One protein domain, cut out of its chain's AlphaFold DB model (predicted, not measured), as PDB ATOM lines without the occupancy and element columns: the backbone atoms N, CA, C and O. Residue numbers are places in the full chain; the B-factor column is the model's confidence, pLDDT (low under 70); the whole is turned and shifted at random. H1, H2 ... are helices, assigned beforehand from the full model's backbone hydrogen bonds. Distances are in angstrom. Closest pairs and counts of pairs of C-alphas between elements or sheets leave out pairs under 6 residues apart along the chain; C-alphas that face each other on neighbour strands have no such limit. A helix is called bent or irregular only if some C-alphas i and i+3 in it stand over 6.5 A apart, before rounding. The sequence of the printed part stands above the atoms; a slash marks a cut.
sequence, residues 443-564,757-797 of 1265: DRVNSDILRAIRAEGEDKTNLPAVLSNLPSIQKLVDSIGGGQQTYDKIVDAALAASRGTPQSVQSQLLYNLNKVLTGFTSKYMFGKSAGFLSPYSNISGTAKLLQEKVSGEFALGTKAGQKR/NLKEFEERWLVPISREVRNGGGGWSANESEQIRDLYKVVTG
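Overview. This is residues 443 to 564 and 757 to 797 of the 1265 residues of an uncharacterized protein of Crocinitomicaceae bacterium (UniProt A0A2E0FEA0). Helices H4, H5, H6 and H7 fold back and forth in a row, with the long H5 running through the middle of the domain; H1, H2 and H3 gather at the H4 end, and the hairpin of H9 and H10 packs through H9 on H7 at the other end. A strip with no named element follows H8, and its residues 557 to 562 stick out alone. The printed part has 163 residues with ten named helices, H1 to H10 in order, and no named strand: the class is all helix. It is compact, with a radius of gyration of the C-alphas of 17.1 A and spans of 48 by 38 by 32 A.

Arrangement. H5, residues 502 to 523, touches H4, residues 484 to 497, as a hairpin at a shallow tilt of 27 degrees; their closest C-alphas, of Ala 497 and Val 505, are 5.0 A apart. H5 and H6, residues 529 to 536, form another hairpin at 9 degrees, with Gly 519 and Phe 532 closest at 4.5 A between C-alphas. H6 forms a third with H7, residues 541 to 550, at 14 degrees, closest at the C-alphas of Ala 530 and Gln 547, 5.5 A. H1, residues 443 to 455, touches H5 with residues 446 to 450 alone, at a steep tilt of 44 degrees; the closest C-alphas, of Asn 446 and Leu 510, are 7.0 A apart. H2, residues 463 to 467, and H3, residues 471 to 479, each touch both H1 and H4; for instance, the C-alphas of Val 477 and Tyr 487, the closest of H3 and H4, are 6.1 A apart. H9, residues 758 to 775, touches H7 with residues 765 to 769 alone, closest at the C-alphas of Thr 542 and Ile 769, 5.8 A. H9 and H10, residues 782 to 796, form a hairpin at a steep tilt of 40 degrees, closest at the C-alphas of Leu 766 and Ile 788, 6.7 A. H8, residues 552 to 555, and H7 only just touch, only at the corner, with 3 pairs of C-alphas within 8 A. H1 to H4 are apart from H6 to H10. Every O i to N i+4 pair is within hydrogen-bond range in H1, H2, H3, H4, H5, H7 and H10; H9 has 12 of 14, H6 has 0 of 4 but 3 of 5 O i to N i+3 pairs, and H8 is too short for an i+4 pair.

Along the chain. H5 is 31.3 A long, from C-alpha 502 at (55.186, -22.458, 29.611) to C-alpha 523 at (27.251, -26.129, 43.186). H9 measures 24.1 A, H10 21.3 A, H4 19.8 A and H1 17.8 A; H6, H7, H3, H2 and H8 measure 14.5, 14.3, 12.0, 6.0 and 5.5 A. H6 is irregular, with C-alphas 529 and 532 7.4 A apart; H9 is only just irregular, with C-alphas 764 and 767 6.6 A apart, and has a kink of 29 degrees near residue 765. H10 ends with C-alpha 796 at (14.724, -16.572, 41.134).

Size, cuts and confidence. The two C-alphas farthest apart, of Asp 459 and Arg 564, are 52.5 A apart. Residues 565 to 756 are not printed, and C-alphas 564 and 757 are 27.9 A apart across the cut. Of the links that are printed whole, H1 to H2 and H9 to H10 are short and the others tight. The mean pLDDT of the printed part is 74.5; 64 residues are under 70, among them 472 to 490 and 496 to 527.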
ATOM      1  N   ASP A 443      48.534 -24.515  44.379       49.81
ATOM      2  CA  ASP A 443      49.921 -24.282  43.976       49.81
ATOM      3  C   ASP A 443      50.804 -25.537  43.978       49.81
ATOM      4  O   ASP A 443      51.639 -25.692  43.089       49.81
ATOM      5  N   ARG A 444      50.610 -26.472  44.916       57.47
ATOM      6  CA  ARG A 444      51.299 -27.772  44.934       57.47
ATOM      7  C   ARG A 444      50.797 -28.662  43.796       57.47
ATOM      8  O   ARG A 444      51.628 -29.184  43.055       57.47
ATOM      9  N   VAL A 445      49.481 -28.755  43.597       57.53
ATOM     10  CA  VAL A 445      48.868 -29.482  42.467       57.53
ATOM     11  C   VAL A 445      49.339 -28.898  41.136       57.53
ATOM     12  O   VAL A 445      49.800 -29.629  40.265       57.53
ATOM     13  N   ASN A 446      49.350 -27.569  41.014       56.47
ATOM     14  CA  ASN A 446      49.942 -26.869  39.879       56.47
ATOM     15  C   ASN A 446      51.415 -27.210  39.706       56.47
ATOM     16  O   ASN A 446      51.846 -27.476  38.591       56.47
ATOM     17  N   SER A 447      52.203 -27.208  40.782       65.69
ATOM     18  CA  SER A 447      53.634 -27.500  40.707       65.69
ATOM     19  C   SER A 447      53.917 -28.930  40.247       65.69
ATOM     20  O   SER A 447      54.900 -29.152  39.541       65.69
ATOM     21  N   ASP A 448      53.075 -29.891  40.629       70.06
ATOM     22  CA  ASP A 448      53.203 -31.298  40.255       70.06
ATOM     23  C   ASP A 448      52.748 -31.526  38.813       70.06
ATOM     24  O   ASP A 448      53.473 -32.144  38.040       70.06
ATOM     25  N   ILE A 449      51.622 -30.931  38.408       67.56
ATOM     26  CA  ILE A 449      51.145 -30.943  37.020       67.56
ATOM     27  C   ILE A 449      52.165 -30.267  36.096       67.56
ATOM     28  O   ILE A 449      52.513 -30.806  35.052       67.56
ATOM     29  N   LEU A 450      52.712 -29.111  36.480       70.88
ATOM     30  CA  LEU A 450      53.748 -28.418  35.708       70.88
ATOM     31  C   LEU A 450      55.073 -29.183  35.684       70.88
ATOM     32  O   LEU A 450      55.854 -28.991  34.753       70.88
ATOM     33  N   ARG A 451      55.368 -29.999  36.703       77.75
ATOM     34  CA  ARG A 451      56.514 -30.919  36.690       77.75
ATOM     35  C   ARG A 451      56.262 -32.087  35.746       77.75
ATOM     36  O   ARG A 451      57.132 -32.358  34.932       77.75
ATOM     37  N   ALA A 452      55.077 -32.692  35.781       75.25
ATOM     38  CA  ALA A 452      54.669 -33.753  34.862       75.25
ATOM     39  C   ALA A 452      54.681 -33.281  33.396       75.25
ATOM     40  O   ALA A 452      55.306 -33.911  32.553       75.25
ATOM     41  N   ILE A 453      54.095 -32.113  33.103       71.94
ATOM     42  CA  ILE A 453      54.106 -31.509  31.759       71.94
ATOM     43  C   ILE A 453      55.538 -31.227  31.282       71.94
ATOM     44  O   ILE A 453      55.831 -31.395  30.102       71.94
ATOM     45  N   ARG A 454      56.434 -30.786  32.178       73.31
ATOM     46  CA  ARG A 454      57.846 -30.541  31.837       73.31
ATOM     47  C   ARG A 454      58.648 -31.830  31.646       73.31
ATOM     48  O   ARG A 454      59.557 -31.826  30.827       73.31
ATOM     49  N   ALA A 455      58.327 -32.890  32.386       76.75
ATOM     50  CA  ALA A 455      59.012 -34.179  32.308       76.75
ATOM     51  C   ALA A 455      58.738 -34.922  30.989       76.75
ATOM     52  O   ALA A 455      59.627 -35.602  30.493       76.75
ATOM     53  N   GLU A 456      57.551 -34.742  30.404       75.25
ATOM     54  CA  GLU A 456      57.162 -35.345  29.116       75.25
ATOM     55  C   GLU A 456      57.815 -34.662  27.893       75.25
ATOM     56  O   GLU A 456      57.881 -35.234  26.810       75.25
ATOM     57  N   GLY A 457      58.351 -33.444  28.036       65.62
ATOM     58  CA  GLY A 457      59.024 -32.745  26.935       65.62
ATOM     59  C   GLY A 457      58.090 -32.396  25.762       65.62
ATOM     60  O   GLY A 457      56.974 -31.906  25.963       65.62
ATOM     61  N   GLU A 458      58.567 -32.569  24.522       61.22
ATOM     62  CA  GLU A 458      57.775 -32.310  23.304       61.22
ATOM     63  C   GLU A 458      56.804 -33.455  22.964       61.22
ATOM     64  O   GLU A 458      55.736 -33.199  22.402       61.22
ATOM     65  N   ASP A 459      57.133 -34.692  23.352       67.75
ATOM     66  CA  ASP A 459      56.297 -35.875  23.136       67.75
ATOM     67  C   ASP A 459      55.310 -36.055  24.295       67.75
ATOM     68  O   ASP A 459      55.601 -36.649  25.325       67.75
ATOM     69  N   LYS A 460      54.106 -35.505  24.122       70.69
ATOM     70  CA  LYS A 460      53.050 -35.492  25.148       70.69
ATOM     71  C   LYS A 460      52.097 -36.687  25.052       70.69
ATOM     72  O   LYS A 460      50.971 -36.602  25.546       70.69
ATOM     73  N   THR A 461      52.492 -37.768  24.383       72.75
ATOM     74  CA  THR A 461      51.638 -38.951  24.176       72.75
ATOM     75  C   THR A 461      51.312 -39.689  25.477       72.75
ATOM     76  O   THR A 461      50.178 -40.144  25.635       72.75
ATOM     77  N   ASN A 462      52.239 -39.727  26.444       76.94
ATOM     78  CA  ASN A 462      52.035 -40.368  27.750       76.94
ATOM     79  C   ASN A 462      51.500 -39.415  28.831       76.94
ATOM     80  O   ASN A 462      51.041 -39.867  29.883       76.94
ATOM     81  N   LEU A 463      51.463 -38.107  28.558       74.69
ATOM     82  CA  LEU A 463      50.985 -37.084  29.488       74.69
ATOM     83  C   LEU A 463      49.594 -37.378  30.095       74.69
ATOM     84  O   LEU A 463      49.443 -37.165  31.298       74.69
ATOM     85  N   PRO A 464      48.582 -37.888  29.357       75.31
ATOM     86  CA  PRO A 464      47.307 -38.281  29.959       75.31
ATOM     87  C   PRO A 464      47.459 -39.362  31.034       75.31
ATOM     88  O   PRO A 464      46.880 -39.234  32.105       75.31
ATOM     89  N   ALA A 465      48.279 -40.389  30.794       76.75
ATOM     90  CA  ALA A 465      48.516 -41.460  31.760       76.75
ATOM     91  C   ALA A 465      49.307 -40.971  32.984       76.75
ATOM     92  O   ALA A 465      49.052 -41.413  34.101       76.75
ATOM     93  N   VAL A 466      50.238 -40.031  32.798       77.94
ATOM     94  CA  VAL A 466      50.999 -39.427  33.903       77.94
ATOM     95  C   VAL A 466      50.108 -38.534  34.766       77.94
ATOM     96  O   VAL A 466      50.143 -38.632  35.992       77.94
ATOM     97  N   LEU A 467      49.277 -37.688  34.148       72.88
ATOM     98  CA  LEU A 467      48.355 -36.811  34.873       72.88
ATOM     99  C   LEU A 467      47.272 -37.610  35.612       72.88
ATOM    100  O   LEU A 467      46.997 -37.303  36.769       72.88
ATOM    101  N   SER A 468      46.737 -38.670  34.999       73.62
ATOM    102  CA  SER A 468      45.756 -39.580  35.614       73.62
ATOM    103  C   SER A 468      46.310 -40.465  36.737       73.62
ATOM    104  O   SER A 468      45.559 -41.230  37.331       73.62
ATOM    105  N   ASN A 469      47.607 -40.381  37.040       77.88
ATOM    106  CA  ASN A 469      48.234 -41.091  38.155       77.88
ATOM    107  C   ASN A 469      48.845 -40.134  39.193       77.88
ATOM    108  O   ASN A 469      49.527 -40.585  40.114       77.88
ATOM    109  N   LEU A 470      48.626 -38.815  39.076       74.88
ATOM    110  CA  LEU A 470      49.189 -37.838  40.009       74.88
ATOM    111  C   LEU A 470      48.503 -37.918  41.386       74.88
ATOM    112  O   LEU A 470      47.326 -37.552  41.506       74.88
ATOM    113  N   PRO A 471      49.233 -38.275  42.467       72.94
ATOM    114  CA  PRO A 471      48.643 -38.391  43.800       72.94
ATOM    115  C   PRO A 471      48.128 -37.056  44.346       72.94
ATOM    116  O   PRO A 471      47.223 -37.030  45.172       72.94
ATOM    117  N   SER A 472      48.695 -35.933  43.899       63.50
ATOM    118  CA  SER A 472      48.260 -34.598  44.315       63.50
ATOM    119  C   SER A 472      46.908 -34.193  43.727       63.50
ATOM    120  O   SER A 472      46.168 -33.477  44.399       63.50
ATOM    121  N   ILE A 473      46.542 -34.686  42.537       62.66
ATOM    122  CA  ILE A 473      45.192 -34.497  41.982       62.66
ATOM    123  C   ILE A 473      44.188 -35.314  42.795       62.66
ATOM    124  O   ILE A 473      43.172 -34.766  43.213       62.66
ATOM    125  N   GLN A 474      44.504 -36.582  43.086       64.81
ATOM    126  CA  GLN A 474      43.630 -37.445  43.885       64.81
ATOM    127  C   GLN A 474      43.400 -36.859  45.282       64.81
ATOM    128  O   GLN A 474      42.262 -36.654  45.680       64.81
ATOM    129  N   LYS A 475      44.469 -36.452  45.978       57.12
ATOM    130  CA  LYS A 475      44.357 -35.818  47.300       57.12
ATOM    131  C   LYS A 475      43.559 -34.515  47.278       57.12
ATOM    132  O   LYS A 475      42.851 -34.231  48.237       57.12
ATOM    133  N   LEU A 476      43.673 -33.701  46.222       51.84
ATOM    134  CA  LEU A 476      42.844 -32.501  46.071       51.84
ATOM    135  C   LEU A 476      41.367 -32.880  45.919       51.84
ATOM    136  O   LEU A 476      40.529 -32.308  46.609       51.84
ATOM    137  N   VAL A 477      41.062 -33.846  45.052       51.94
ATOM    138  CA  VAL A 477      39.704 -34.353  44.813       51.94
ATOM    139  C   VAL A 477      39.094 -34.920  46.095       51.94
ATOM    140  O   VAL A 477      37.994 -34.513  46.460       51.94
ATOM    141  N   ASP A 478      39.836 -35.743  46.833       51.84
ATOM    142  CA  ASP A 478      39.395 -36.315  48.107       51.84
ATOM    143  C   ASP A 478      39.161 -35.218  49.159       51.84
ATOM    144  O   ASP A 478      38.130 -35.204  49.827       51.84
ATOM    145  N   SER A 479      40.068 -34.235  49.258       45.56
ATOM    146  CA  SER A 479      39.969 -33.141  50.240       45.56
ATOM    147  C   SER A 479      38.774 -32.208  50.026       45.56
ATOM    148  O   SER A 479      38.303 -31.580  50.971       45.56
ATOM    149  N   ILE A 480      38.271 -32.111  48.791       41.75
ATOM    150  CA  ILE A 480      37.068 -31.336  48.475       41.75
ATOM    151  C   ILE A 480      35.815 -32.214  48.406       41.75
ATOM    152  O   ILE A 480      34.752 -31.680  48.118       41.75
ATOM    153  N   GLY A 481      35.903 -33.528  48.645       43.81
ATOM    154  CA  GLY A 481      34.769 -34.452  48.522       43.81
ATOM    155  C   GLY A 481      34.310 -34.686  47.074       43.81
ATOM    156  O   GLY A 481      33.140 -34.972  46.820       43.81
ATOM    157  N   GLY A 482      35.202 -34.501  46.098       44.00
ATOM    158  CA  GLY A 482      34.942 -34.779  44.688       44.00
ATOM    159  C   GLY A 482      35.057 -36.274  44.366       44.00
ATOM    160  O   GLY A 482      35.860 -36.982  44.953       44.00
ATOM    161  N   GLY A 483      34.264 -36.764  43.409       51.22
ATOM    162  CA  GLY A 483      34.408 -38.122  42.859       51.22
ATOM    163  C   GLY A 483      35.236 -38.167  41.568       51.22
ATOM    164  O   GLY A 483      35.757 -37.140  41.122       51.22
ATOM    165  N   GLN A 484      35.258 -39.327  40.900       66.06
ATOM    166  CA  GLN A 484      35.987 -39.557  39.638       66.06
ATOM    167  C   GLN A 484      35.705 -38.487  38.570       66.06
ATOM    168  O   GLN A 484      36.610 -37.986  37.924       66.06
ATOM    169  N   GLN A 485      34.463 -38.013  38.460       57.72
ATOM    170  CA  GLN A 485      34.120 -36.957  37.504       57.72
ATOM    171  C   GLN A 485      34.851 -35.622  37.773       57.72
ATOM    172  O   GLN A 485      35.089 -34.839  36.855       57.72
ATOM    173  N   THR A 486      35.155 -35.310  39.036       52.38
ATOM    174  CA  THR A 486      35.924 -34.106  39.404       52.38
ATOM    175  C   THR A 486      37.405 -34.320  39.123       52.38
ATOM    176  O   THR A 486      38.060 -33.404  38.629       52.38
ATOM    177  N   TYR A 487      37.893 -35.538  39.368       63.78
ATOM    178  CA  TYR A 487      39.232 -35.979  38.996       63.78
ATOM    179  C   TYR A 487      39.475 -35.829  37.491       63.78
ATOM    180  O   TYR A 487      40.364 -35.080  37.087       63.78
ATOM    181  N   ASP A 488      38.608 -36.419  36.668       69.75
ATOM    182  CA  ASP A 488      38.702 -36.375  35.208       69.75
ATOM    183  C   ASP A 488      38.677 -34.927  34.695       69.75
ATOM    184  O   ASP A 488      39.489 -34.546  33.863       69.75
ATOM    185  N   LYS A 489      37.832 -34.056  35.273       64.12
ATOM    186  CA  LYS A 489      37.789 -32.622  34.920       64.12
ATOM    187  C   LYS A 489      39.076 -31.871  35.259       64.12
ATOM    188  O   LYS A 489      39.414 -30.915  34.558       64.12
ATOM    189  N   ILE A 490      39.765 -32.240  36.338       62.81
ATOM    190  CA  ILE A 490      41.057 -31.648  36.712       62.81
ATOM    191  C   ILE A 490      42.155 -32.139  35.762       62.81
ATOM    192  O   ILE A 490      42.970 -31.333  35.309       62.81
ATOM    193  N   VAL A 491      42.137 -33.425  35.403       71.12
ATOM    194  CA  VAL A 491      43.042 -34.004  34.403       71.12
ATOM    195  C   VAL A 491      42.819 -33.363  33.029       71.12
ATOM    196  O   VAL A 491      43.772 -32.889  32.413       71.12
ATOM    197  N   ASP A 492      41.571 -33.221  32.587       71.50
ATOM    198  CA  ASP A 492      41.199 -32.546  31.341       71.50
ATOM    199  C   ASP A 492      41.630 -31.074  31.336       71.50
ATOM    200  O   ASP A 492      42.155 -30.571  30.341       71.50
ATOM    201  N   ALA A 493      41.452 -30.368  32.458       64.69
ATOM    202  CA  ALA A 493      41.914 -28.991  32.627       64.69
ATOM    203  C   ALA A 493      43.440 -28.868  32.491       64.69
ATOM    204  O   ALA A 493      43.928 -27.903  31.887       64.69
ATOM    205  N   ALA A 494      44.180 -29.844  33.019       68.06
ATOM    206  CA  ALA A 494      45.630 -29.931  32.909       68.06
ATOM    207  C   ALA A 494      46.095 -30.267  31.485       68.06
ATOM    208  O   ALA A 494      47.008 -29.620  30.963       68.06
ATOM    209  N   LEU A 495      45.415 -31.199  30.815       72.06
ATOM    210  CA  LEU A 495      45.641 -31.552  29.411       72.06
ATOM    211  C   LEU A 495      45.307 -30.404  28.450       72.06
ATOM    212  O   LEU A 495      45.975 -30.227  27.433       72.06
ATOM    213  N   ALA A 496      44.291 -29.600  28.762       68.19
ATOM    214  CA  ALA A 496      43.948 -28.418  27.979       68.19
ATOM    215  C   ALA A 496      44.999 -27.308  28.146       68.19
ATOM    216  O   ALA A 496      45.376 -26.665  27.165       68.19
ATOM    217  N   ALA A 497      45.501 -27.099  29.369       65.19
ATOM    218  CA  ALA A 497      46.525 -26.097  29.661       65.19
ATOM    219  C   ALA A 497      47.903 -26.457  29.076       65.19
ATOM    220  O   ALA A 497      48.649 -25.559  28.689       65.19
ATOM    221  N   SER A 498      48.236 -27.749  28.950       67.25
ATOM    222  CA  SER A 498      49.537 -28.227  28.448       67.25
ATOM    223  C   SER A 498      49.799 -27.934  26.963       67.25
ATOM    224  O   SER A 498      50.922 -28.117  26.493       67.25
ATOM    225  N   ARG A 499      48.797 -27.458  26.211       67.81
ATOM    226  CA  ARG A 499      48.893 -27.147  24.772       67.81
ATOM    227  C   ARG A 499      49.461 -25.750  24.465       67.81
ATOM    228  O   ARG A 499      49.659 -25.437  23.296       67.81
ATOM    229  N   GLY A 500      49.707 -24.914  25.478       62.47
ATOM    230  CA  GLY A 500      50.247 -23.552  25.330       62.47
ATOM    231  C   GLY A 500      51.753 -23.408  25.622       62.47
ATOM    232  O   GLY A 500      52.464 -24.384  25.844       62.47
ATOM    233  N   THR A 501      52.237 -22.163  25.661       54.59
ATOM    234  CA  THR A 501      53.607 -21.795  26.093       54.59
ATOM    235  C   THR A 501      53.794 -21.944  27.618       54.59
ATOM    236  O   THR A 501      52.821 -21.780  28.345       54.59
ATOM    237  N   PRO A 502      55.002 -22.169  28.174       45.84
ATOM    238  CA  PRO A 502      55.186 -22.458  29.611       45.84
ATOM    239  C   PRO A 502      54.572 -21.441  30.598       45.84
ATOM    240  O   PRO A 502      53.993 -21.832  31.610       45.84
ATOM    241  N   GLN A 503      54.640 -20.138  30.299       41.75
ATOM    242  CA  GLN A 503      54.044 -19.075  31.129       41.75
ATOM    243  C   GLN A 503      52.520 -18.968  30.952       41.75
ATOM    244  O   GLN A 503      51.799 -18.670  31.912       41.75
ATOM    245  N   SER A 504      52.005 -19.269  29.752       59.03
ATOM    246  CA  SER A 504      50.561 -19.385  29.529       59.03
ATOM    247  C   SER A 504      50.001 -20.663  30.161       59.03
ATOM    248  O   SER A 504      48.909 -20.612  30.706       59.03
ATOM    249  N   VAL A 505      50.759 -21.767  30.184       59.66
ATOM    250  CA  VAL A 505      50.366 -23.057  30.782       59.66
ATOM    251  C   VAL A 505      50.101 -22.896  32.277       59.66
ATOM    252  O   VAL A 505      49.042 -23.304  32.737       59.66
ATOM    253  N   GLN A 506      50.997 -22.255  33.036       55.97
ATOM    254  CA  GLN A 506      50.789 -22.040  34.476       55.97
ATOM    255  C   GLN A 506      49.552 -21.175  34.762       55.97
ATOM    256  O   GLN A 506      48.731 -21.530  35.606       55.97
ATOM    257  N   SER A 507      49.398 -20.061  34.044       58.62
ATOM    258  CA  SER A 507      48.277 -19.133  34.245       58.62
ATOM    259  C   SER A 507      46.939 -19.750  33.816       58.62
ATOM    260  O   SER A 507      45.928 -19.586  34.496       58.62
ATOM    261  N   GLN A 508      46.935 -20.505  32.715       65.06
ATOM    262  CA  GLN A 508      45.764 -21.197  32.178       65.06
ATOM    263  C   GLN A 508      45.377 -22.412  33.028       65.06
ATOM    264  O   GLN A 508      44.190 -22.669  33.211       65.06
ATOM    265  N   LEU A 509      46.354 -23.112  33.610       62.50
ATOM    266  CA  LEU A 509      46.127 -24.186  34.573       62.50
ATOM    267  C   LEU A 509      45.511 -23.643  35.865       62.50
ATOM    268  O   LEU A 509      44.445 -24.103  36.258       62.50
ATOM    269  N   LEU A 510      46.111 -22.611  36.472       60.47
ATOM    270  CA  LEU A 510      45.562 -21.921  37.647       60.47
ATOM    271  C   LEU A 510      44.123 -21.451  37.408       60.47
ATOM    272  O   LEU A 510      43.243 -21.672  38.239       60.47
ATOM    273  N   TYR A 511      43.877 -20.836  36.251       65.50
ATOM    274  CA  TYR A 511      42.552 -20.393  35.835       65.50
ATOM    275  C   TYR A 511      41.559 -21.560  35.701       65.50
ATOM    276  O   TYR A 511      40.458 -21.495  36.255       65.50
ATOM    277  N   ASN A 512      41.941 -22.647  35.022       64.62
ATOM    278  CA  ASN A 512      41.076 -23.810  34.818       64.62
ATOM    279  C   ASN A 512      40.810 -24.581  36.123       64.62
ATOM    280  O   ASN A 512      39.670 -24.974  36.365       64.62
ATOM    281  N   LEU A 513      41.810 -24.744  36.993       60.34
ATOM    282  CA  LEU A 513      41.637 -25.358  38.314       60.34
ATOM    283  C   LEU A 513      40.719 -24.515  39.197       60.34
ATOM    284  O   LEU A 513      39.772 -25.041  39.775       60.34
ATOM    285  N   ASN A 514      40.938 -23.198  39.250       62.69
ATOM    286  CA  ASN A 514      40.074 -22.293  40.004       62.69
ATOM    287  C   ASN A 514      38.624 -22.362  39.496       62.69
ATOM    288  O   ASN A 514      37.680 -22.385  40.281       62.69
ATOM    289  N   LYS A 515      38.421 -22.486  38.183       69.88
ATOM    290  CA  LYS A 515      37.104 -22.689  37.569       69.88
ATOM    291  C   LYS A 515      36.448 -24.017  37.946       69.88
ATOM    292  O   LYS A 515      35.268 -24.017  38.294       69.88
ATOM    293  N   VAL A 516      37.182 -25.131  37.929       61.97
ATOM    294  CA  VAL A 516      36.652 -26.433  38.373       61.97
ATOM    295  C   VAL A 516      36.278 -26.381  39.857       61.97
ATOM    296  O   VAL A 516      35.160 -26.748  40.220       61.97
ATOM    297  N   LEU A 517      37.155 -25.837  40.703       55.75
ATOM    298  CA  LEU A 517      36.958 -25.755  42.153       55.75
ATOM    299  C   LEU A 517      35.821 -24.809  42.547       55.75
ATOM    300  O   LEU A 517      34.961 -25.165  43.351       55.75
ATOM    301  N   THR A 518      35.764 -23.608  41.974       61.97
ATOM    302  CA  THR A 518      34.668 -22.662  42.242       61.97
ATOM    303  C   THR A 518      33.345 -23.154  41.663       61.97
ATOM    304  O   THR A 518      32.306 -22.993  42.303       61.97
ATOM    305  N   GLY A 519      33.365 -23.822  40.505       62.53
ATOM    306  CA  GLY A 519      32.204 -24.501  39.926       62.53
ATOM    307  C   GLY A 519      31.657 -25.607  40.826       62.53
ATOM    308  O   GLY A 519      30.450 -25.674  41.052       62.53
ATOM    309  N   PHE A 520      32.540 -26.434  41.383       61.44
ATOM    310  CA  PHE A 520      32.177 -27.513  42.295       61.44
ATOM    311  C   PHE A 520      31.685 -26.980  43.647       61.44
ATOM    312  O   PHE A 520      30.578 -27.303  44.076       61.44
ATOM    313  N   THR A 521      32.443 -26.086  44.286       58.34
ATOM    314  CA  THR A 521      32.103 -25.557  45.617       58.34
ATOM    315  C   THR A 521      30.819 -24.732  45.619       58.34
ATOM    316  O   THR A 521      30.021 -24.877  46.542       58.34
ATOM    317  N   SER A 522      30.573 -23.915  44.589       66.12
ATOM    318  CA  SER A 522      29.324 -23.142  44.435       66.12
ATOM    319  C   SER A 522      28.119 -23.979  44.006       66.12
ATOM    320  O   SER A 522      26.983 -23.504  44.078       66.12
ATOM    321  N   LYS A 523      28.336 -25.211  43.531       69.44
ATOM    322  CA  LYS A 523      27.251 -26.129  43.186       69.44
ATOM    323  C   LYS A 523      26.935 -27.072  44.340       69.44
ATOM    324  O   LYS A 523      25.776 -27.132  44.710       69.44
ATOM    325  N   TYR A 524      27.919 -27.740  44.935       56.00
ATOM    326  CA  TYR A 524      27.673 -28.876  45.833       56.00
ATOM    327  C   TYR A 524      28.081 -28.659  47.296       56.00
ATOM    328  O   TYR A 524      27.427 -29.208  48.176       56.00
ATOM    329  N   MET A 525      29.111 -27.852  47.575       59.97
ATOM    330  CA  MET A 525      29.777 -27.873  48.890       59.97
ATOM    331  C   MET A 525      29.445 -26.681  49.793       59.97
ATOM    332  O   MET A 525      28.469 -26.708  50.531       59.97
ATOM    333  N   PHE A 526      30.281 -25.637  49.774       58.41
ATOM    334  CA  PHE A 526      30.218 -24.508  50.709       58.41
ATOM    335  C   PHE A 526      30.387 -23.144  50.032       58.41
ATOM    336  O   PHE A 526      30.477 -22.115  50.701       58.41
ATOM    337  N   GLY A 527      30.495 -23.098  48.707       62.22
ATOM    338  CA  GLY A 527      30.594 -21.846  47.966       62.22
ATOM    339  C   GLY A 527      29.252 -21.115  47.922       62.22
ATOM    340  O   GLY A 527      28.194 -21.738  47.933       62.22
ATOM    341  N   LYS A 528      29.295 -19.783  47.820       81.50
ATOM    342  CA  LYS A 528      28.126 -18.979  47.429       81.50
ATOM    343  C   LYS A 528      27.667 -19.393  46.023       81.50
ATOM    344  O   LYS A 528      28.513 -19.771  45.210       81.50
ATOM    345  N   SER A 529      26.380 -19.274  45.700       84.25
ATOM    346  CA  SER A 529      25.797 -19.774  44.439       84.25
ATOM    347  C   SER A 529      26.456 -19.177  43.190       84.25
ATOM    348  O   SER A 529      26.738 -19.897  42.234       84.25
ATOM    349  N   ALA A 530      26.777 -17.880  43.223       88.56
ATOM    350  CA  ALA A 530      27.488 -17.163  42.161       88.56
ATOM    351  C   ALA A 530      29.024 -17.284  42.261       88.56
ATOM    352  O   ALA A 530      29.758 -16.596  41.555       88.56
ATOM    353  N   GLY A 531      29.550 -18.145  43.137       81.69
ATOM    354  CA  GLY A 531      30.988 -18.317  43.361       81.69
ATOM    355  C   GLY A 531      31.753 -18.780  42.120       81.69
ATOM    356  O   GLY A 531      32.887 -18.345  41.924       81.69
ATOM    357  N   PHE A 532      31.123 -19.567  41.241       83.00
ATOM    358  CA  PHE A 532      31.713 -19.994  39.962       83.00
ATOM    359  C   PHE A 532      31.988 -18.840  38.988       83.00
ATOM    360  O   PHE A 532      32.701 -19.045  38.011       83.00
ATOM    361  N   LEU A 533      31.452 -17.635  39.234       86.62
ATOM    362  CA  LEU A 533      31.752 -16.451  38.425       86.62
ATOM    363  C   LEU A 533      33.110 -15.817  38.767       86.62
ATOM    364  O   LEU A 533      33.652 -15.056  37.966       86.62
ATOM    365  N   SER A 534      33.694 -16.157  39.922       83.44
ATOM    366  CA  SER A 534      34.941 -15.552  40.419       83.44
ATOM    367  C   SER A 534      36.124 -15.658  39.441       83.44
ATOM    368  O   SER A 534      36.793 -14.641  39.249       83.44
ATOM    369  N   PRO A 535      36.376 -16.800  38.761       79.94
ATOM    370  CA  PRO A 535      37.432 -16.901  37.749       79.94
ATOM    371  C   PRO A 535      37.255 -15.914  36.589       79.94
ATOM    372  O   PRO A 535      38.238 -15.438  36.031       79.94
ATOM    373  N   TYR A 536      36.009 -15.572  36.247       83.25
ATOM    374  CA  TYR A 536      35.688 -14.662  35.148       83.25
ATOM    375  C   TYR A 536      35.646 -13.194  35.578       83.25
ATOM    376  O   TYR A 536      35.751 -12.324  34.724       83.25
ATOM    377  N   SER A 537      35.523 -12.899  36.875       84.19
ATOM    378  CA  SER A 537      35.310 -11.537  37.398       84.19
ATOM    379  C   SER A 537      36.423 -10.530  37.061       84.19
ATOM    380  O   SER A 537      36.162  -9.332  36.977       84.19
ATOM    381  N   ASN A 538      37.651 -11.009  36.833       80.19
ATOM    382  CA  ASN A 538      38.787 -10.172  36.427       80.19
ATOM    383  C   ASN A 538      38.821  -9.891  34.914       80.19
ATOM    384  O   ASN A 538      39.486  -8.952  34.489       80.19
ATOM    385  N   ILE A 539      38.137 -10.712  34.111       84.19
ATOM    386  CA  ILE A 539      38.121 -10.637  32.640       84.19
ATOM    387  C   ILE A 539      36.817  -9.993  32.151       84.19
ATOM    388  O   ILE A 539      36.815  -9.198  31.217       84.19
ATOM    389  N   SER A 540      35.703 -10.329  32.800       89.88
ATOM    390  CA  SER A 540      34.358  -9.879  32.472       89.88
ATOM    391  C   SER A 540      33.815  -8.994  33.590       89.88
ATOM    392  O   SER A 540      33.448  -9.466  34.672       89.88
ATOM    393  N   GLY A 541      33.720  -7.693  33.301       92.25
ATOM    394  CA  GLY A 541      33.048  -6.738  34.182       92.25
ATOM    395  C   GLY A 541      31.573  -7.095  34.377       92.25
ATOM    396  O   GLY A 541      31.041  -6.925  35.474       92.25
ATOM    397  N   THR A 542      30.942  -7.685  33.356       94.88
ATOM    398  CA  THR A 542      29.558  -8.165  33.436       94.88
ATOM    399  C   THR A 542      29.419  -9.351  34.400       94.88
ATOM    400  O   THR A 542      28.470  -9.384  35.184       94.88
ATOM    401  N   ALA A 543      30.373 -10.289  34.422       92.06
ATOM    402  CA  ALA A 543      30.365 -11.416  35.363       92.06
ATOM    403  C   ALA A 543      30.542 -10.947  36.810       92.06
ATOM    404  O   ALA A 543      29.848 -11.433  37.702       92.06
ATOM    405  N   LYS A 544      31.434  -9.974  37.031       93.50
ATOM    406  CA  LYS A 544      31.628  -9.347  38.340       93.50
ATOM    407  C   LYS A 544      30.353  -8.657  38.825       93.50
ATOM    408  O   LYS A 544      29.908  -8.918  39.937       93.50
ATOM    409  N   LEU A 545      29.735  -7.837  37.976       94.12
ATOM    410  CA  LEU A 545      28.498  -7.142  38.323       94.12
ATOM    411  C   LEU A 545      27.355  -8.127  38.610       94.12
ATOM    412  O   LEU A 545      26.639  -7.955  39.591       94.12
ATOM    413  N   LEU A 546      27.199  -9.183  37.802       94.81
ATOM    414  CA  LEU A 546      26.193 -10.220  38.051       94.81
ATOM    415  C   LEU A 546      26.404 -10.885  39.414       94.81
ATOM    416  O   LEU A 546      25.451 -11.097  40.160       94.81
ATOM    417  N   GLN A 547      27.656 -11.200  39.743       91.31
ATOM    418  CA  GLN A 547      28.023 -11.823  41.006       91.31
ATOM    419  C   GLN A 547      27.661 -10.928  42.208       91.31
ATOM    420  O   GLN A 547      27.069 -11.417  43.169       91.31
ATOM    421  N   GLU A 548      27.934  -9.622  42.123       92.50
ATOM    422  CA  GLU A 548      27.560  -8.620  43.135       92.50
ATOM    423  C   GLU A 548      26.036  -8.427  43.240       92.50
ATOM    424  O   GLU A 548      25.507  -8.280  44.338       92.50
ATOM    425  N   LYS A 549      25.308  -8.490  42.117       93.69
ATOM    426  CA  LYS A 549      23.837  -8.378  42.077       93.69
ATOM    427  C   LYS A 549      23.116  -9.606  42.633       93.69
ATOM    428  O   LYS A 549      21.982  -9.485  43.093       93.69
ATOM    429  N   VAL A 550      23.753 -10.777  42.593       91.00
ATOM    430  CA  VAL A 550      23.244 -11.993  43.247       91.00
ATOM    431  C   VAL A 550      23.514 -11.968  44.751       91.00
ATOM    432  O   VAL A 550      22.657 -12.395  45.515       91.00
ATOM    433  N   SER A 551      24.687 -11.498  45.181       88.44
ATOM    434  CA  SER A 551      25.018 -11.358  46.600       88.44
ATOM    435  C   SER A 551      26.002 -10.208  46.807       88.44
ATOM    436  O   SER A 551      27.145 -10.266  46.334       88.44
ATOM    437  N   GLY A 552      25.590  -9.195  47.577       87.12
ATOM    438  CA  GLY A 552      26.405  -8.000  47.841       87.12
ATOM    439  C   GLY A 552      27.762  -8.299  48.498       87.12
ATOM    440  O   GLY A 552      28.716  -7.533  48.371       87.12
ATOM    441  N   GLU A 553      27.909  -9.471  49.117       83.56
ATOM    442  CA  GLU A 553      29.141  -9.965  49.739       83.56
ATOM    443  C   GLU A 553      30.342 -10.084  48.780       83.56
ATOM    444  O   GLU A 553      31.509 -10.109  49.206       83.56
ATOM    445  N   PHE A 554      30.083 -10.199  47.477       87.19
ATOM    446  CA  PHE A 554      31.138 -10.206  46.465       87.19
ATOM    447  C   PHE A 554      31.733  -8.815  46.214       87.19
ATOM    448  O   PHE A 554      32.905  -8.736  45.850       87.19
ATOM    449  N   ALA A 555      31.001  -7.742  46.528       88.12
ATOM    450  CA  ALA A 555      31.478  -6.361  46.434       88.12
ATOM    451  C   ALA A 555      32.391  -5.955  47.612       88.12
ATOM    452  O   ALA A 555      33.009  -4.887  47.590       88.12
ATOM    453  N   LEU A 556      32.503  -6.794  48.651       84.12
ATOM    454  CA  LEU A 556      33.399  -6.548  49.784       84.12
ATOM    455  C   LEU A 556      34.867  -6.614  49.357       84.12
ATOM    456  O   LEU A 556      35.362  -7.678  48.962       84.12
ATOM    457  N   GLY A 557      35.555  -5.487  49.514       76.25
ATOM    458  CA  GLY A 557      36.979  -5.326  49.283       76.25
ATOM    459  C   GLY A 557      37.829  -5.762  50.476       76.25
ATOM    460  O   GLY A 557      37.405  -5.734  51.628       76.25
ATOM    461  N   THR A 558      39.068  -6.143  50.178       71.38
ATOM    462  CA  THR A 558      40.098  -6.526  51.161       71.38
ATOM    463  C   THR A 558      41.085  -5.395  51.462       71.38
ATOM    464  O   THR A 558      42.025  -5.587  52.222       71.38
ATOM    465  N   LYS A 559      40.894  -4.218  50.856       78.19
ATOM    466  CA  LYS A 559      41.709  -3.010  51.049       78.19
ATOM    467  C   LYS A 559      40.828  -1.872  51.566       78.19
ATOM    468  O   LYS A 559      39.619  -1.896  51.339       78.19
ATOM    469  N   ALA A 560      41.437  -0.909  52.259       80.00
ATOM    470  CA  ALA A 560      40.753   0.296  52.727       80.00
ATOM    471  C   ALA A 560      40.143   1.083  51.553       80.00
ATOM    472  O   ALA A 560      40.688   1.055  50.445       80.00
ATOM    473  N   GLY A 561      39.030   1.779  51.799       83.62
ATOM    474  CA  GLY A 561      38.269   2.455  50.745       83.62
ATOM    475  C   GLY A 561      37.218   1.536  50.127       83.62
ATOM    476  O   GLY A 561      37.185   1.330  48.910       83.62
ATOM    477  N   GLN A 562      36.376   0.948  50.976       88.06
ATOM    478  CA  GLN A 562      35.267   0.094  50.560       88.06
ATOM    479  C   GLN A 562      34.306   0.895  49.678       88.06
ATOM    480  O   GLN A 562      33.795   1.946  50.066       88.06
ATOM    481  N   LYS A 563      34.027   0.376  48.479       89.50
ATOM    482  CA  LYS A 563      32.993   0.953  47.617       89.50
ATOM    483  C   LYS A 563      31.618   0.655  48.189       89.50
ATOM    484  O   LYS A 563      31.402  -0.411  48.770       89.50
ATOM    485  N   ARG A 564      30.689   1.587  47.975       89.94
ATOM    486  CA  ARG A 564      29.291   1.412  48.360       89.94
ATOM    487  C   ARG A 564      28.757   0.107  47.776       89.94
ATOM    488  O   ARG A 564      28.853  -0.109  46.570       89.94
ATOM    489  N   ASN A 757      12.465 -12.463  32.303       82.19
ATOM    490  CA  ASN A 757      12.499 -13.916  32.140       82.19
ATOM    491  C   ASN A 757      13.917 -14.395  31.800       82.19
ATOM    492  O   ASN A 757      14.814 -13.584  31.547       82.19
ATOM    493  N   LEU A 758      14.100 -15.718  31.756       84.38
ATOM    494  CA  LEU A 758      15.386 -16.328  31.422       84.38
ATOM    495  C   LEU A 758      15.950 -15.863  30.068       84.38
ATOM    496  O   LEU A 758      17.147 -15.625  29.975       84.38
ATOM    497  N   LYS A 759      15.120 -15.687  29.035       87.88
ATOM    498  CA  LYS A 759      15.596 -15.277  27.702       87.88
ATOM    499  C   LYS A 759      16.246 -13.890  27.738       87.88
ATOM    500  O   LYS A 759      17.374 -13.720  27.284       87.88
ATOM    501  N   GLU A 760      15.574 -12.913  28.345       90.50
ATOM    502  CA  GLU A 760      16.143 -11.572  28.540       90.50
ATOM    503  C   GLU A 760      17.389 -11.608  29.442       90.50
ATOM    504  O   GLU A 760      18.328 -10.835  29.246       90.50
ATOM    505  N   PHE A 761      17.425 -12.516  30.426       93.56
ATOM    506  CA  PHE A 761      18.608 -12.741  31.259       93.56
ATOM    507  C   PHE A 761      19.802 -13.253  30.457       93.56
ATOM    508  O   PHE A 761      20.917 -12.761  30.634       93.56
ATOM    509  N   GLU A 762      19.581 -14.193  29.545       94.19
ATOM    510  CA  GLU A 762      20.630 -14.693  28.668       94.19
ATOM    511  C   GLU A 762      21.177 -13.590  27.759       94.19
ATOM    512  O   GLU A 762      22.391 -13.411  27.670       94.19
ATOM    513  N   GLU A 763      20.293 -12.810  27.140       95.88
ATOM    514  CA  GLU A 763      20.669 -11.705  26.254       95.88
ATOM    515  C   GLU A 763      21.453 -10.611  26.994       95.88
ATOM    516  O   GLU A 763      22.436 -10.087  26.467       95.88
ATOM    517  N   ARG A 764      21.052 -10.285  28.230       95.62
ATOM    518  CA  ARG A 764      21.664  -9.209  29.021       95.62
ATOM    519  C   ARG A 764      22.941  -9.616  29.749       95.62
ATOM    520  O   ARG A 764      23.826  -8.781  29.901       95.62
ATOM    521  N   TRP A 765      23.033 -10.853  30.226       95.69
ATOM    522  CA  TRP A 765      24.126 -11.287  31.102       95.69
ATOM    523  C   TRP A 765      24.973 -12.383  30.467       95.69
ATOM    524  O   TRP A 765      26.180 -12.216  30.319       95.69
ATOM    525  N   LEU A 766      24.363 -13.491  30.044       95.56
ATOM    526  CA  LEU A 766      25.102 -14.646  29.525       95.56
ATOM    527  C   LEU A 766      25.859 -14.313  28.236       95.56
ATOM    528  O   LEU A 766      27.044 -14.628  28.118       95.56
ATOM    529  N   VAL A 767      25.195 -13.669  27.272       95.81
ATOM    530  CA  VAL A 767      25.786 -13.347  25.969       95.81
ATOM    531  C   VAL A 767      26.978 -12.392  26.127       95.81
ATOM    532  O   VAL A 767      28.054 -12.747  25.628       95.81
ATOM    533  N   PRO A 768      26.874 -11.253  26.847       96.56
ATOM    534  CA  PRO A 768      28.020 -10.380  27.090       96.56
ATOM    535  C   PRO A 768      29.150 -11.060  27.857       96.56
ATOM    536  O   PRO A 768      30.287 -10.979  27.403       96.56
ATOM    537  N   ILE A 769      28.862 -11.814  28.929       93.69
ATOM    538  CA  ILE A 769      29.901 -12.547  29.675       93.69
ATOM    539  C   ILE A 769      30.640 -13.507  28.741       93.69
ATOM    540  O   ILE A 769      31.869 -13.508  28.697       93.69
ATOM    541  N   SER A 770      29.911 -14.285  27.938       93.88
ATOM    542  CA  SER A 770      30.525 -15.238  27.010       93.88
ATOM    543  C   SER A 770      31.411 -14.557  25.963       93.88
ATOM    544  O   SER A 770      32.412 -15.125  25.531       93.88
ATOM    545  N   ARG A 771      31.051 -13.340  25.539       94.31
ATOM    546  CA  ARG A 771      31.816 -12.540  24.579       94.31
ATOM    547  C   ARG A 771      33.058 -11.942  25.235       94.31
ATOM    548  O   ARG A 771      34.145 -12.071  24.685       94.31
ATOM    549  N   GLU A 772      32.905 -11.331  26.406       91.19
ATOM    550  CA  GLU A 772      33.992 -10.732  27.189       91.19
ATOM    551  C   GLU A 772      35.052 -11.773  27.561       91.19
ATOM    552  O   GLU A 772      36.240 -11.539  27.354       91.19
ATOM    553  N   VAL A 773      34.630 -12.954  28.023       86.50
ATOM    554  CA  VAL A 773      35.550 -14.040  28.386       86.50
ATOM    555  C   VAL A 773      36.305 -14.564  27.166       86.50
ATOM    556  O   VAL A 773      37.524 -14.708  27.240       86.50
ATOM    557  N   ARG A 774      35.623 -14.791  26.031       85.69
ATOM    558  CA  ARG A 774      36.283 -15.214  24.782       85.69
ATOM    559  C   ARG A 774      37.284 -14.173  24.283       85.69
ATOM    560  O   ARG A 774      38.400 -14.530  23.922       85.69
ATOM    561  N   ASN A 775      36.909 -12.894  24.309       85.56
ATOM    562  CA  ASN A 775      37.785 -11.794  23.901       85.56
ATOM    563  C   ASN A 775      39.000 -11.646  24.830       85.56
ATOM    564  O   ASN A 775      40.079 -11.287  24.374       85.56
ATOM    565  N   GLY A 776      38.839 -11.957  26.119       76.50
ATOM    566  CA  GLY A 776      39.923 -11.995  27.101       76.50
ATOM    567  C   GLY A 776      40.798 -13.252  27.049       76.50
ATOM    568  O   GLY A 776      41.575 -13.476  27.974       76.50
ATOM    569  N   GLY A 777      40.667 -14.092  26.014       69.81
ATOM    570  CA  GLY A 777      41.452 -15.321  25.844       69.81
ATOM    571  C   GLY A 777      40.979 -16.509  26.693       69.81
ATOM    572  O   GLY A 777      41.658 -17.533  26.751       69.81
ATOM    573  N   GLY A 778      39.824 -16.397  27.355       69.44
ATOM    574  CA  GLY A 778      39.231 -17.460  28.161       69.44
ATOM    575  C   GLY A 778      38.369 -18.428  27.343       69.44
ATOM    576  O   GLY A 778      37.624 -18.034  26.447       69.44
ATOM    577  N   GLY A 779      38.419 -19.719  27.687       73.81
ATOM    578  CA  GLY A 779      37.552 -20.741  27.092       73.81
ATOM    579  C   GLY A 779      36.096 -20.651  27.573       73.81
ATOM    580  O   GLY A 779      35.845 -20.408  28.757       73.81
ATOM    581  N   TRP A 780      35.151 -20.903  26.660       82.44
ATOM    582  CA  TRP A 780      33.708 -20.911  26.926       82.44
ATOM    583  C   TRP A 780      33.023 -22.115  26.269       82.44
ATOM    584  O   TRP A 780      33.092 -22.266  25.050       82.44
ATOM    585  N   SER A 781      32.327 -22.937  27.052       81.69
ATOM    586  CA  SER A 781      31.599 -24.130  26.609       81.69
ATOM    587  C   SER A 781      30.090 -24.033  26.904       81.69
ATOM    588  O   SER A 781      29.565 -23.035  27.419       81.69
ATOM    589  N   ALA A 782      29.360 -25.088  26.539       81.31
ATOM    590  CA  ALA A 782      27.935 -25.209  26.835       81.31
ATOM    591  C   ALA A 782      27.663 -25.265  28.350       81.31
ATOM    592  O   ALA A 782      26.678 -24.690  28.812       81.31
ATOM    593  N   ASN A 783      28.568 -25.876  29.121       79.94
ATOM    594  CA  ASN A 783      28.411 -26.050  30.563       79.94
ATOM    595  C   ASN A 783      28.486 -24.714  31.333       79.94
ATOM    596  O   ASN A 783      27.722 -24.516  32.267       79.94
ATOM    597  N   GLU A 784      29.327 -23.748  30.944       85.00
ATOM    598  CA  GLU A 784      29.360 -22.408  31.570       85.00
ATOM    599  C   GLU A 784      28.058 -21.658  31.312       85.00
ATOM    600  O   GLU A 784      27.505 -21.009  32.202       85.00
ATOM    601  N   SER A 785      27.545 -21.787  30.089       90.25
ATOM    602  CA  SER A 785      26.260 -21.207  29.709       90.25
ATOM    603  C   SER A 785      25.133 -21.803  30.564       90.25
ATOM    604  O   SER A 785      24.283 -21.080  31.076       90.25
ATOM    605  N   GLU A 786      25.153 -23.119  30.776       88.75
ATOM    606  CA  GLU A 786      24.214 -23.811  31.658       88.75
ATOM    607  C   GLU A 786      24.356 -23.392  33.126       88.75
ATOM    608  O   GLU A 786      23.348 -23.144  33.779       88.75
ATOM    609  N   GLN A 787      25.575 -23.218  33.642       86.75
ATOM    610  CA  GLN A 787      25.796 -22.784  35.025       86.75
ATOM    611  C   GLN A 787      25.207 -21.397  35.315       86.75
ATOM    612  O   GLN A 787      24.674 -21.190  36.409       86.75
ATOM    613  N   ILE A 788      25.273 -20.476  34.346       91.81
ATOM    614  CA  ILE A 788      24.667 -19.136  34.428       91.81
ATOM    615  C   ILE A 788      23.140 -19.208  34.348       91.81
ATOM    616  O   ILE A 788      22.462 -18.545  35.134       91.81
ATOM    617  N   ARG A 789      22.586 -20.038  33.455       92.12
ATOM    618  CA  ARG A 789      21.135 -20.292  33.413       92.12
ATOM    619  C   ARG A 789      20.633 -20.864  34.736       92.12
ATOM    620  O   ARG A 789      19.642 -20.387  35.275       92.12
ATOM    621  N   ASP A 790      21.325 -21.870  35.258       87.69
ATOM    622  CA  ASP A 790      20.988 -22.536  36.516       87.69
ATOM    623  C   ASP A 790      21.080 -21.571  37.704       87.69
ATOM    624  O   ASP A 790      20.194 -21.561  38.549       87.69
ATOM    625  N   LEU A 791      22.078 -20.678  37.730       89.69
ATOM    626  CA  LEU A 791      22.154 -19.612  38.734       89.69
ATOM    627  C   LEU A 791      20.881 -18.756  38.751       89.69
ATOM    628  O   LEU A 791      20.314 -18.537  39.820       89.69
ATOM    629  N   TYR A 792      20.418 -18.301  37.582       89.12
ATOM    630  CA  TYR A 792      19.185 -17.522  37.479       89.12
ATOM    631  C   TYR A 792      17.974 -18.320  37.961       89.12
ATOM    632  O   TYR A 792      17.222 -17.831  38.804       89.12
ATOM    633  N   LYS A 793      17.801 -19.556  37.479       84.38
ATOM    634  CA  LYS A 793      16.677 -20.422  37.870       84.38
ATOM    635  C   LYS A 793      16.641 -20.660  39.378       84.38
ATOM    636  O   LYS A 793      15.597 -20.513  39.998       84.38
ATOM    637  N   VAL A 794      17.792 -20.951  39.982       78.25
ATOM    638  CA  VAL A 794      17.917 -21.218  41.420       78.25
ATOM    639  C   VAL A 794      17.616 -19.979  42.261       78.25
ATOM    640  O   VAL A 794      16.826 -20.057  43.198       78.25
ATOM    641  N   VAL A 795      18.227 -18.837  41.936       82.31
ATOM    642  CA  VAL A 795      18.082 -17.604  42.729       82.31
ATOM    643  C   VAL A 795      16.677 -17.018  42.586       82.31
ATOM    644  O   VAL A 795      16.137 -16.494  43.556       82.31
ATOM    645  N   THR A 796      16.061 -17.130  41.405       79.62
ATOM    646  CA  THR A 796      14.724 -16.572  41.134       79.62
ATOM    647  C   THR A 796      13.571 -17.547  41.371       79.62
ATOM    648  O   THR A 796      12.426 -17.111  41.408       79.62
ATOM    649  N   GLY A 797      13.846 -18.849  41.499       70.75
ATOM    650  CA  GLY A 797      12.833 -19.909  41.560       70.75
ATOM    651  C   GLY A 797      12.172 -20.239  40.213       70.75
ATOM    652  O   GLY A 797      11.279 -21.087  40.158       70.75
TER     653      GLY A 797